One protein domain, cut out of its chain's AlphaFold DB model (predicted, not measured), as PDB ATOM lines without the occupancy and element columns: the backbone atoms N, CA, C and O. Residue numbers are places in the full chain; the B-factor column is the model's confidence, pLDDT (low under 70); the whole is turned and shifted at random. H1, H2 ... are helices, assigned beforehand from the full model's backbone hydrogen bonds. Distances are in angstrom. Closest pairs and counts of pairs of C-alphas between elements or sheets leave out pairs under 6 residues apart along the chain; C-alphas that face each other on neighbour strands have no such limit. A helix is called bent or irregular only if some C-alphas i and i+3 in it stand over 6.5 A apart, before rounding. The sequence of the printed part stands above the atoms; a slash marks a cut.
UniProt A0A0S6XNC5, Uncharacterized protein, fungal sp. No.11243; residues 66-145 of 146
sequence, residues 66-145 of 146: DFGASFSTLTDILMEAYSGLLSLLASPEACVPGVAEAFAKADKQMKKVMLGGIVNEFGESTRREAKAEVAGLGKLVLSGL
ATOM      1  N   ASP A  66     116.787 142.624 133.036       73.75
ATOM      2  CA  ASP A  66     116.262 141.463 132.321       73.75
ATOM      3  C   ASP A  66     116.281 141.773 130.819       73.75
ATOM      4  O   ASP A  66     115.392 142.436 130.265       73.75
ATOM      5  N   PHE A  67     117.363 141.341 130.173       73.56
ATOM      6  CA  PHE A  67     117.640 141.618 128.774       73.56
ATOM      7  C   PHE A  67     116.598 140.975 127.851       73.56
ATOM      8  O   PHE A  67     116.176 141.600 126.879       73.56
ATOM      9  N   GLY A  68     116.142 139.757 128.165       78.12
ATOM     10  CA  GLY A  68     115.143 139.049 127.362       78.12
ATOM     11  C   GLY A  68     113.811 139.795 127.342       78.12
ATOM     12  O   GLY A  68     113.241 140.031 126.273       78.12
ATOM     13  N   ALA A  69     113.356 140.248 128.513       80.31
ATOM     14  CA  ALA A  69     112.152 141.066 128.623       80.31
ATOM     15  C   ALA A  69     112.312 142.441 127.946       80.31
ATOM     16  O   ALA A  69     111.412 142.904 127.240       80.31
ATOM     17  N   SER A  70     113.471 143.085 128.103       78.88
ATOM     18  CA  SER A  70     113.745 144.406 127.515       78.88
ATOM     19  C   SER A  70     113.820 144.360 125.983       78.88
ATOM     20  O   SER A  70     113.291 145.233 125.298       78.88
ATOM     21  N   PHE A  71     114.417 143.309 125.418       82.00
ATOM     22  CA  PHE A  71     114.455 143.108 123.972       82.00
ATOM     23  C   PHE A  71     113.068 142.801 123.397       82.00
ATOM     24  O   PHE A  71     112.690 143.396 122.390       82.00
ATOM     25  N   SER A  72     112.293 141.929 124.058       86.31
ATOM     26  CA  SER A  72     110.925 141.596 123.634       86.31
ATOM     27  C   SER A  72     110.042 142.842 123.568       86.31
ATOM     28  O   SER A  72     109.382 143.091 122.560       86.31
ATOM     29  N   THR A  73     110.087 143.672 124.611       86.88
ATOM     30  CA  THR A  73     109.312 144.918 124.658       86.88
ATOM     31  C   THR A  73     109.768 145.928 123.604       86.88
ATOM     32  O   THR A  73     108.926 146.589 122.998       86.88
ATOM     33  N   LEU A  74     111.068 146.016 123.296       86.56
ATOM     34  CA  LEU A  74     111.553 146.825 122.173       86.56
ATOM     35  C   LEU A  74     110.992 146.335 120.831       86.56
ATOM     36  O   LEU A  74     110.547 147.155 120.027       86.56
ATOM     37  N   THR A  75     111.015 145.029 120.563       90.38
ATOM     38  CA  THR A  75     110.480 144.497 119.301       90.38
ATOM     39  C   THR A  75     108.987 144.762 119.149       90.38
ATOM     40  O   THR A  75     108.557 145.120 118.052       90.38
ATOM     41  N   ASP A  76     108.225 144.687 120.239       92.94
ATOM     42  CA  ASP A  76     106.797 145.009 120.238       92.94
ATOM     43  C   ASP A  76     106.562 146.505 119.962       92.94
ATOM     44  O   ASP A  76     105.755 146.864 119.103       92.94
ATOM     45  N   ILE A  77     107.329 147.395 120.606       91.31
ATOM     46  CA  ILE A  77     107.243 148.851 120.388       91.31
ATOM     47  C   ILE A  77     107.646 149.233 118.958       91.31
ATOM     48  O   ILE A  77     107.009 150.092 118.346       91.31
ATOM     49  N   LEU A  78     108.686 148.604 118.399       90.94
ATOM     50  CA  LEU A  78     109.078 148.815 117.005       90.94
ATOM     51  C   LEU A  78     107.958 148.394 116.058       90.94
ATOM     52  O   LEU A  78     107.636 149.127 115.123       90.94
ATOM     53  N   MET A  79     107.344 147.238 116.303       93.06
ATOM     54  CA  MET A  79     106.249 146.746 115.478       93.06
ATOM     55  C   MET A  79     105.050 147.696 115.507       93.06
ATOM     56  O   MET A  79     104.515 148.028 114.447       93.06
ATOM     57  N   GLU A  80     104.684 148.206 116.683       93.69
ATOM     58  CA  GLU A  80     103.624 149.207 116.838       93.69
ATOM     59  C   GLU A  80     103.970 150.516 116.105       93.69
ATOM     60  O   GLU A  80     103.154 151.049 115.354       93.69
ATOM     61  N   ALA A  81     105.207 151.006 116.228       91.38
ATOM     62  CA  ALA A  81     105.647 152.239 115.576       91.38
ATOM     63  C   ALA A  81     105.606 152.147 114.040       91.38
ATOM     64  O   ALA A  81     105.103 153.063 113.381       91.38
ATOM     65  N   TYR A  82     106.085 151.044 113.455       91.62
ATOM     66  CA  TYR A  82     106.005 150.820 112.005       91.62
ATOM     67  C   TYR A  82     104.563 150.600 111.535       91.62
ATOM     68  O   TYR A  82     104.197 151.080 110.461       91.62
ATOM     69  N   SER A  83     103.731 149.930 112.337       92.50
ATOM     70  CA  SER A  83     102.303 149.754 112.041       92.50
ATOM     71  C   SER A  83     101.574 151.099 112.028       92.50
ATOM     72  O   SER A  83     100.826 151.390 111.093       92.50
ATOM     73  N   GLY A  84     101.870 151.974 112.993       89.75
ATOM     74  CA  GLY A  84     101.384 153.351 113.014       89.75
ATOM     75  C   GLY A  84     101.857 154.152 111.799       89.75
ATOM     76  O   GLY A  84     101.060 154.850 111.176       89.75
ATOM     77  N   LEU A  85     103.118 153.996 111.387       86.62
ATOM     78  CA  LEU A  85     103.667 154.652 110.194       86.62
ATOM     79  C   LEU A  85     102.954 154.214 108.907       86.62
ATOM     80  O   LEU A  85     102.674 155.048 108.048       86.62
ATOM     81  N   LEU A  86     102.620 152.928 108.789       87.00
ATOM     82  CA  LEU A  86     101.847 152.397 107.665       87.00
ATOM     83  C   LEU A  86     100.385 152.850 107.703       87.00
ATOM     84  O   LEU A  86      99.815 153.108 106.648       87.00
ATOM     85  N   SER A  87      99.796 153.026 108.890       88.19
ATOM     86  CA  SER A  87      98.421 153.528 109.031       88.19
ATOM     87  C   SER A  87      98.222 154.944 108.466       88.19
ATOM     88  O   SER A  87      97.109 155.309 108.089       88.19
ATOM     89  N   LEU A  88      99.300 155.728 108.344       85.00
ATOM     90  CA  LEU A  88      99.278 157.059 107.726       85.00
ATOM     91  C   LEU A  88      99.049 157.002 106.205       85.00
ATOM     92  O   LEU A  88      98.651 157.998 105.603       85.00
ATOM     93  N   LEU A  89      99.285 155.846 105.580       84.56
ATOM     94  CA  LEU A  89      99.012 155.586 104.171       84.56
ATOM     95  C   LEU A  89      97.702 154.804 104.050       84.56
ATOM     96  O   LEU A  89      97.673 153.581 104.126       84.56
ATOM     97  N   ALA A  90      96.602 155.521 103.813       80.44
ATOM     98  CA  ALA A  90      95.273 154.915 103.685       80.44
ATOM     99  C   ALA A  90      95.125 153.982 102.462       80.44
ATOM    100  O   ALA A  90      94.226 153.145 102.424       80.44
ATOM    101  N   SER A  91      95.970 154.146 101.438       80.44
ATOM    102  CA  SER A  91      95.951 153.362 100.199       80.44
ATOM    103  C   SER A  91      97.322 153.414  99.507       80.44
ATOM    104  O   SER A  91      97.996 154.443  99.603       80.44
ATOM    105  N   PRO A  92      97.733 152.371  98.758       79.38
ATOM    106  CA  PRO A  92      98.953 152.390  97.947       79.38
ATOM    107  C   PRO A  92      99.007 153.549  96.943       79.38
ATOM    108  O   PRO A  92     100.088 154.038  96.623       79.38
ATOM    109  N   GLU A  93      97.849 154.025  96.477       80.25
ATOM    110  CA  GLU A  93      97.770 155.159  95.547       80.25
ATOM    111  C   GLU A  93      98.130 156.501  96.198       80.25
ATOM    112  O   GLU A  93      98.464 157.459  95.506       80.25
ATOM    113  N   ALA A  94      98.135 156.574  97.534       79.56
ATOM    114  CA  ALA A  94      98.575 157.753  98.276       79.56
ATOM    115  C   ALA A  94     100.111 157.906  98.311       79.56
ATOM    116  O   ALA A  94     100.625 158.862  98.896       79.56
ATOM    117  N   CYS A  95     100.863 156.991  97.689       83.25
ATOM    118  CA  CYS A  95     102.317 157.057  97.589       83.25
ATOM    119  C   CYS A  95     102.746 158.068  96.505       83.25
ATOM    120  O   CYS A  95     103.150 157.720  95.397       83.25
ATOM    121  N   VAL A  96     102.606 159.353  96.831       84.88
ATOM    122  CA  VAL A  96     102.979 160.492  95.979       84.88
ATOM    123  C   VAL A  96     104.513 160.646  95.940       84.88
ATOM    124  O   VAL A  96     105.193 160.279  96.908       84.88
ATOM    125  N   PRO A  97     105.104 161.212  94.865       84.69
ATOM    126  CA  PRO A  97     106.519 161.579  94.857       84.69
ATOM    127  C   PRO A  97     106.915 162.373  96.114       84.69
ATOM    128  O   PRO A  97     106.285 163.373  96.447       84.69
ATOM    129  N   GLY A  98     107.942 161.902  96.826       85.06
ATOM    130  CA  GLY A  98     108.405 162.473  98.102       85.06
ATOM    131  C   GLY A  98     108.016 161.669  99.350       85.06
ATOM    132  O   GLY A  98     108.718 161.748 100.357       85.06
ATOM    133  N   VAL A  99     106.989 160.811  99.287       88.75
ATOM    134  CA  VAL A  99     106.612 159.928 100.412       88.75
ATOM    135  C   VAL A  99     107.738 158.952 100.757       88.75
ATOM    136  O   VAL A  99     108.044 158.756 101.928       88.75
ATOM    137  N   ALA A 100     108.413 158.394  99.748       87.00
ATOM    138  CA  ALA A 100     109.552 157.501  99.959       87.00
ATOM    139  C   ALA A 100     110.711 158.187 100.708       87.00
ATOM    140  O   ALA A 100     111.336 157.583 101.578       87.00
ATOM    141  N   GLU A 101     110.977 159.463 100.412       91.75
ATOM    142  CA  GLU A 101     112.021 160.242 101.086       91.75
ATOM    143  C   GLU A 101     111.612 160.601 102.521       91.75
ATOM    144  O   GLU A 101     112.411 160.470 103.452       91.75
ATOM    145  N   ALA A 102     110.347 160.980 102.725       89.56
ATOM    146  CA  ALA A 102     109.787 161.220 104.051       89.56
ATOM    147  C   ALA A 102     109.840 159.955 104.926       89.56
ATOM    148  O   ALA A 102     110.272 160.025 106.078       89.56
ATOM    149  N   PHE A 103     109.490 158.793 104.363       90.12
ATOM    150  CA  PHE A 103     109.591 157.499 105.036       90.12
ATOM    151  C   PHE A 103     111.042 157.160 105.380       90.12
ATOM    152  O   PHE A 103     111.331 156.831 106.526       90.12
ATOM    153  N   ALA A 104     111.979 157.310 104.438       91.50
ATOM    154  CA  ALA A 104     113.398 157.060 104.692       91.50
ATOM    155  C   ALA A 104     113.956 157.961 105.809       91.50
ATOM    156  O   ALA A 104     114.766 157.526 106.632       91.50
ATOM    157  N   LYS A 105     113.505 159.218 105.877       93.06
ATOM    158  CA  LYS A 105     113.885 160.154 106.939       93.06
ATOM    159  C   LYS A 105     113.301 159.750 108.295       93.06
ATOM    160  O   LYS A 105     114.020 159.804 109.292       93.06
ATOM    161  N   ALA A 106     112.038 159.329 108.332       91.50
ATOM    162  CA  ALA A 106     111.391 158.826 109.542       91.50
ATOM    163  C   ALA A 106     112.053 157.530 110.040       91.50
ATOM    164  O   ALA A 106     112.429 157.445 111.207       91.50
ATOM    165  N   ASP A 107     112.296 156.572 109.145       90.81
ATOM    166  CA  ASP A 107     112.980 155.306 109.424       90.81
ATOM    167  C   ASP A 107     114.382 155.533 110.003       90.81
ATOM    168  O   ASP A 107     114.749 154.952 111.025       90.81
ATOM    169  N   LYS A 108     115.150 156.457 109.413       93.38
ATOM    170  CA  LYS A 108     116.466 156.840 109.934       93.38
ATOM    171  C   LYS A 108     116.384 157.354 111.372       93.38
ATOM    172  O   LYS A 108     117.233 157.002 112.192       93.38
ATOM    173  N   GLN A 109     115.389 158.182 111.684       89.56
ATOM    174  CA  GLN A 109     115.219 158.716 113.035       89.56
ATOM    175  C   GLN A 109     114.739 157.657 114.020       89.56
ATOM    176  O   GLN A 109     115.271 157.592 115.124       89.56
ATOM    177  N   MET A 110     113.820 156.786 113.614       90.19
ATOM    178  CA  MET A 110     113.357 155.673 114.437       90.19
ATOM    179  C   MET A 110     114.505 154.722 114.780       90.19
ATOM    180  O   MET A 110     114.721 154.422 115.951       90.19
ATOM    181  N   LYS A 111     115.337 154.351 113.800       88.56
ATOM    182  CA  LYS A 111     116.549 153.551 114.037       88.56
ATOM    183  C   LYS A 111     117.517 154.241 114.988       88.56
ATOM    184  O   LYS A 111     118.051 153.607 115.893       88.56
ATOM    185  N   LYS A 112     117.728 155.544 114.811       88.44
ATOM    186  CA  LYS A 112     118.633 156.314 115.665       88.44
ATOM    187  C   LYS A 112     118.148 156.380 117.117       88.44
ATOM    188  O   LYS A 112     118.961 156.208 118.016       88.44
ATOM    189  N   VAL A 113     116.862 156.652 117.334       85.88
ATOM    190  CA  VAL A 113     116.288 156.865 118.672       85.88
ATOM    191  C   VAL A 113     116.027 155.542 119.385       85.88
ATOM    192  O   VAL A 113     116.411 155.398 120.538       85.88
ATOM    193  N   MET A 114     115.406 154.573 118.707       82.81
ATOM    194  CA  MET A 114     114.968 153.323 119.336       82.81
ATOM    195  C   MET A 114     116.059 152.252 119.351       82.81
ATOM    196  O   MET A 114     116.253 151.599 120.368       82.81
ATOM    197  N   LEU A 115     116.800 152.068 118.251       85.06
ATOM    198  CA  LEU A 115     117.823 151.015 118.180       85.06
ATOM    199  C   LEU A 115     119.214 151.492 118.612       85.06
ATOM    200  O   LEU A 115     120.022 150.678 119.049       85.06
ATOM    201  N   GLY A 116     119.513 152.789 118.504       80.62
ATOM    202  CA  GLY A 116     120.864 153.318 118.721       80.62
ATOM    203  C   GLY A 116     121.452 152.999 120.099       80.62
ATOM    204  O   GLY A 116     122.576 152.509 120.182       80.62
ATOM    205  N   GLY A 117     120.700 153.249 121.173       76.00
ATOM    206  CA  GLY A 117     121.151 152.953 122.539       76.00
ATOM    207  C   GLY A 117     121.186 151.453 122.834       76.00
ATOM    208  O   GLY A 117     122.173 150.939 123.352       76.00
ATOM    209  N   ILE A 118     120.140 150.739 122.415       76.50
ATOM    210  CA  ILE A 118     119.918 149.342 122.803       76.50
ATOM    211  C   ILE A 118     120.847 148.378 122.067       76.50
ATOM    212  O   ILE A 118     121.289 147.397 122.652       76.50
ATOM    213  N   VAL A 119     121.225 148.654 120.815       78.12
ATOM    214  CA  VAL A 119     122.219 147.827 120.105       78.12
ATOM    215  C   VAL A 119     123.592 147.917 120.775       78.12
ATOM    216  O   VAL A 119     124.311 146.918 120.845       78.12
ATOM    217  N   ASN A 120     123.958 149.095 121.289       78.44
ATOM    218  CA  ASN A 120     125.214 149.260 122.013       78.44
ATOM    219  C   ASN A 120     125.170 148.529 123.363       78.44
ATOM    220  O   ASN A 120     126.079 147.763 123.678       78.44
ATOM    221  N   GLU A 121     124.073 148.687 124.103       76.19
ATOM    222  CA  GLU A 121     123.840 148.005 125.379       76.19
ATOM    223  C   GLU A 121     123.796 146.475 125.222       76.19
ATOM    224  O   GLU A 121     124.413 145.748 126.000       76.19
ATOM    225  N   PHE A 122     123.176 145.974 124.149       75.19
ATOM    226  CA  PHE A 122     123.169 144.553 123.799       75.19
ATOM    227  C   PHE A 122     124.581 143.998 123.603       75.19
ATOM    228  O   PHE A 122     124.921 142.930 124.124       75.19
ATOM    229  N   GLY A 123     125.417 144.721 122.855       78.88
ATOM    230  CA  GLY A 123     126.798 144.324 122.608       78.88
ATOM    231  C   GLY A 123     127.638 144.290 123.887       78.88
ATOM    232  O   GLY A 123     128.455 143.380 124.064       78.88
ATOM    233  N   GLU A 124     127.434 145.252 124.788       80.56
ATOM    234  CA  GLU A 124     128.146 145.319 126.067       80.56
ATOM    235  C   GLU A 124     127.691 144.237 127.053       80.56
ATOM    236  O   GLU A 124     128.550 143.526 127.588       80.56
ATOM    237  N   SER A 125     126.380 144.032 127.230       75.25
ATOM    238  CA  SER A 125     125.834 142.982 128.105       75.25
ATOM    239  C   SER A 125     126.227 141.583 127.640       75.25
ATOM    240  O   SER A 125     126.799 140.825 128.424       75.25
ATOM    241  N   THR A 126     126.074 141.271 126.348       79.19
ATOM    242  CA  THR A 126     126.464 139.960 125.791       79.19
ATOM    243  C   THR A 126     127.949 139.675 126.022       79.19
ATOM    244  O   THR A 126     128.350 138.570 126.387       79.19
ATOM    245  N   ARG A 127     128.810 140.685 125.838       83.06
ATOM    246  CA  ARG A 127     130.253 140.540 126.065       83.06
ATOM    247  C   ARG A 127     130.579 140.341 127.546       83.06
ATOM    248  O   ARG A 127     131.529 139.620 127.856       83.06
ATOM    249  N   ARG A 128     129.854 141.005 128.448       82.69
ATOM    250  CA  ARG A 128     130.031 140.879 129.899       82.69
ATOM    251  C   ARG A 128     129.620 139.488 130.381       82.69
ATOM    252  O   ARG A 128     130.422 138.846 131.058       82.69
ATOM    253  N   GLU A 129     128.455 138.999 129.969       78.38
ATOM    254  CA  GLU A 129     127.967 137.654 130.302       78.38
ATOM    255  C   GLU A 129     128.860 136.559 129.724       78.38
ATOM    256  O   GLU A 129     129.293 135.677 130.459       78.38
ATOM    257  N   ALA A 130     129.250 136.654 128.449       78.69
ATOM    258  CA  ALA A 130     130.140 135.669 127.834       78.69
ATOM    259  C   ALA A 130     131.474 135.537 128.590       78.69
ATOM    260  O   ALA A 130     131.994 134.438 128.773       78.69
ATOM    261  N   LYS A 131     132.034 136.654 129.072       83.44
ATOM    262  CA  LYS A 131     133.245 136.631 129.907       83.44
ATOM    263  C   LYS A 131     132.994 135.994 131.273       83.44
ATOM    264  O   LYS A 131     133.869 135.281 131.761       83.44
ATOM    265  N   ALA A 132     131.843 136.262 131.888       81.38
ATOM    266  CA  ALA A 132     131.475 135.696 133.181       81.38
ATOM    267  C   ALA A 132     131.275 134.174 133.096       81.38
ATOM    268  O   ALA A 132     131.847 133.450 133.910       81.38
ATOM    269  N   GLU A 133     130.569 133.692 132.070       79.00
ATOM    270  CA  GLU A 133     130.373 132.267 131.772       79.00
ATOM    271  C   GLU A 133     131.712 131.551 131.553       79.00
ATOM    272  O   GLU A 133     132.016 130.566 132.223       79.00
ATOM    273  N   VAL A 134     132.581 132.088 130.688       75.12
ATOM    274  CA  VAL A 134     133.906 131.497 130.425       75.12
ATOM    275  C   VAL A 134     134.771 131.464 131.691       75.12
ATOM    276  O   VAL A 134     135.449 130.469 131.953       75.12
ATOM    277  N   ALA A 135     134.738 132.518 132.509       74.38
ATOM    278  CA  ALA A 135     135.458 132.547 133.780       74.38
ATOM    279  C   ALA A 135     134.878 131.555 134.807       74.38
ATOM    280  O   ALA A 135     135.636 130.945 135.567       74.38
ATOM    281  N   GLY A 136     133.556 131.375 134.831       72.75
ATOM    282  CA  GLY A 136     132.858 130.409 135.680       72.75
ATOM    283  C   GLY A 136     133.186 128.966 135.304       72.75
ATOM    284  O   GLY A 136     133.588 128.182 136.166       72.75
ATOM    285  N   LEU A 137     133.129 128.642 134.011       71.88
ATOM    286  CA  LEU A 137     133.541 127.343 133.475       71.88
ATOM    287  C   LEU A 137     135.019 127.060 133.753       71.88
ATOM    288  O   LEU A 137     135.363 125.957 134.168       71.88
ATOM    289  N   GLY A 138     135.891 128.060 133.601       65.94
ATOM    290  CA  GLY A 138     137.312 127.935 133.927       65.94
ATOM    291  C   GLY A 138     137.547 127.557 135.390       65.94
ATOM    292  O   GLY A 138     138.341 126.663 135.671       65.94
ATOM    293  N   LYS A 139     136.814 128.169 136.327       66.50
ATOM    294  CA  LYS A 139     136.869 127.777 137.743       66.50
ATOM    295  C   LYS A 139     136.336 126.366 137.968       66.50
ATOM    296  O   LYS A 139     136.959 125.619 138.708       66.50
ATOM    297  N   LEU A 140     135.222 125.991 137.342       63.19
ATOM    298  CA  LEU A 140     134.598 124.684 137.557       63.19
ATOM    299  C   LEU A 140     135.450 123.529 137.005       63.19
ATOM    300  O   LEU A 140     135.614 122.514 137.674       63.19
ATOM    301  N   VAL A 141     136.038 123.703 135.819       68.38
ATOM    302  CA  VAL A 141     136.906 122.697 135.185       68.38
ATOM    303  C   VAL A 141     138.251 122.592 135.907       68.38
ATOM    304  O   VAL A 141     138.731 121.488 136.148       68.38
ATOM    305  N   LEU A 142     138.854 123.719 136.296       59.34
ATOM    306  CA  LEU A 142     140.165 123.718 136.952       59.34
ATOM    307  C   LEU A 142     140.081 123.337 138.440       59.34
ATOM    308  O   LEU A 142     141.010 122.732 138.963       59.34
ATOM    309  N   SER A 143     138.956 123.620 139.107       60.12
ATOM    310  CA  SER A 143     138.690 123.171 140.482       60.12
ATOM    311  C   SER A 143     138.395 121.671 140.580       60.12
ATOM    312  O   SER A 143     138.441 121.142 141.685       60.12
ATOM    313  N   GLY A 144     138.079 120.993 139.473       59.31
ATOM    314  CA  GLY A 144     137.902 119.536 139.427       59.31
ATOM    315  C   GLY A 144     139.184 118.749 139.123       59.31
ATOM    316  O   GLY A 144     139.144 117.522 139.124       59.31
ATOM    317  N   LEU A 145     140.298 119.434 138.831       50.34
ATOM    318  CA  LEU A 145     141.586 118.825 138.463       50.34
ATOM    319  C   LEU A 145     142.640 118.890 139.594       50.34
ATOM    320  O   LEU A 145     143.776 118.471 139.382       50.34
TER     321      LEU A 145
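What this domain is: This is residues 66 to 145 of the 146 residues of an uncharacterized protein of fungal sp. No.11243 (UniProt A0A0S6XNC5). What is the main picture? Two helices, H1 and then the far longer, bent H2, run loosely side by side after a long loop folds back, and residues 127 to 145 stick out as an arm. How large is it? The 80 printed residues, class all helix, are extended, with a radius of gyration of the C-alphas of 20.8 A and spans of 71 by 19 by 16 A.

How they stand to each other: Is the second helix straight? H2, residues 99 to 143, assigned as one helix by its hydrogen bonds, is bent: C-alphas 114 and 117 are 7.0 A apart, and arms H2a, residues 99 to 114, and H2b, residues 117 to 143, stand at a steep tilt of 40 degrees. What is near it? H1, residues 67 to 87, is close to but not clearly touching H2a, with closest C-alphas, Leu 78 and Met 114, 7.8 A apart, at a shallow tilt of 19 degrees, opposite ways. Every O i to N i+4 pair is within hydrogen-bond range in H1, H2a and H2b.

Where its parts are: Where does H1 begin? C-alpha 67 is at (117.640, 141.618, 128.774), and H1 is 30.0 A long. Where does H2b end? H2a is 21.7 A long and H2b 38.9 A, ending with C-alpha 143 at (138.690, 123.171, 140.482).

The domain as a whole: Is the printed part unbroken? It has no cut, and the link from H1 to H2 is long, 11 residues. Where is confidence low? Residues 138 to 145 have pLDDT under 70.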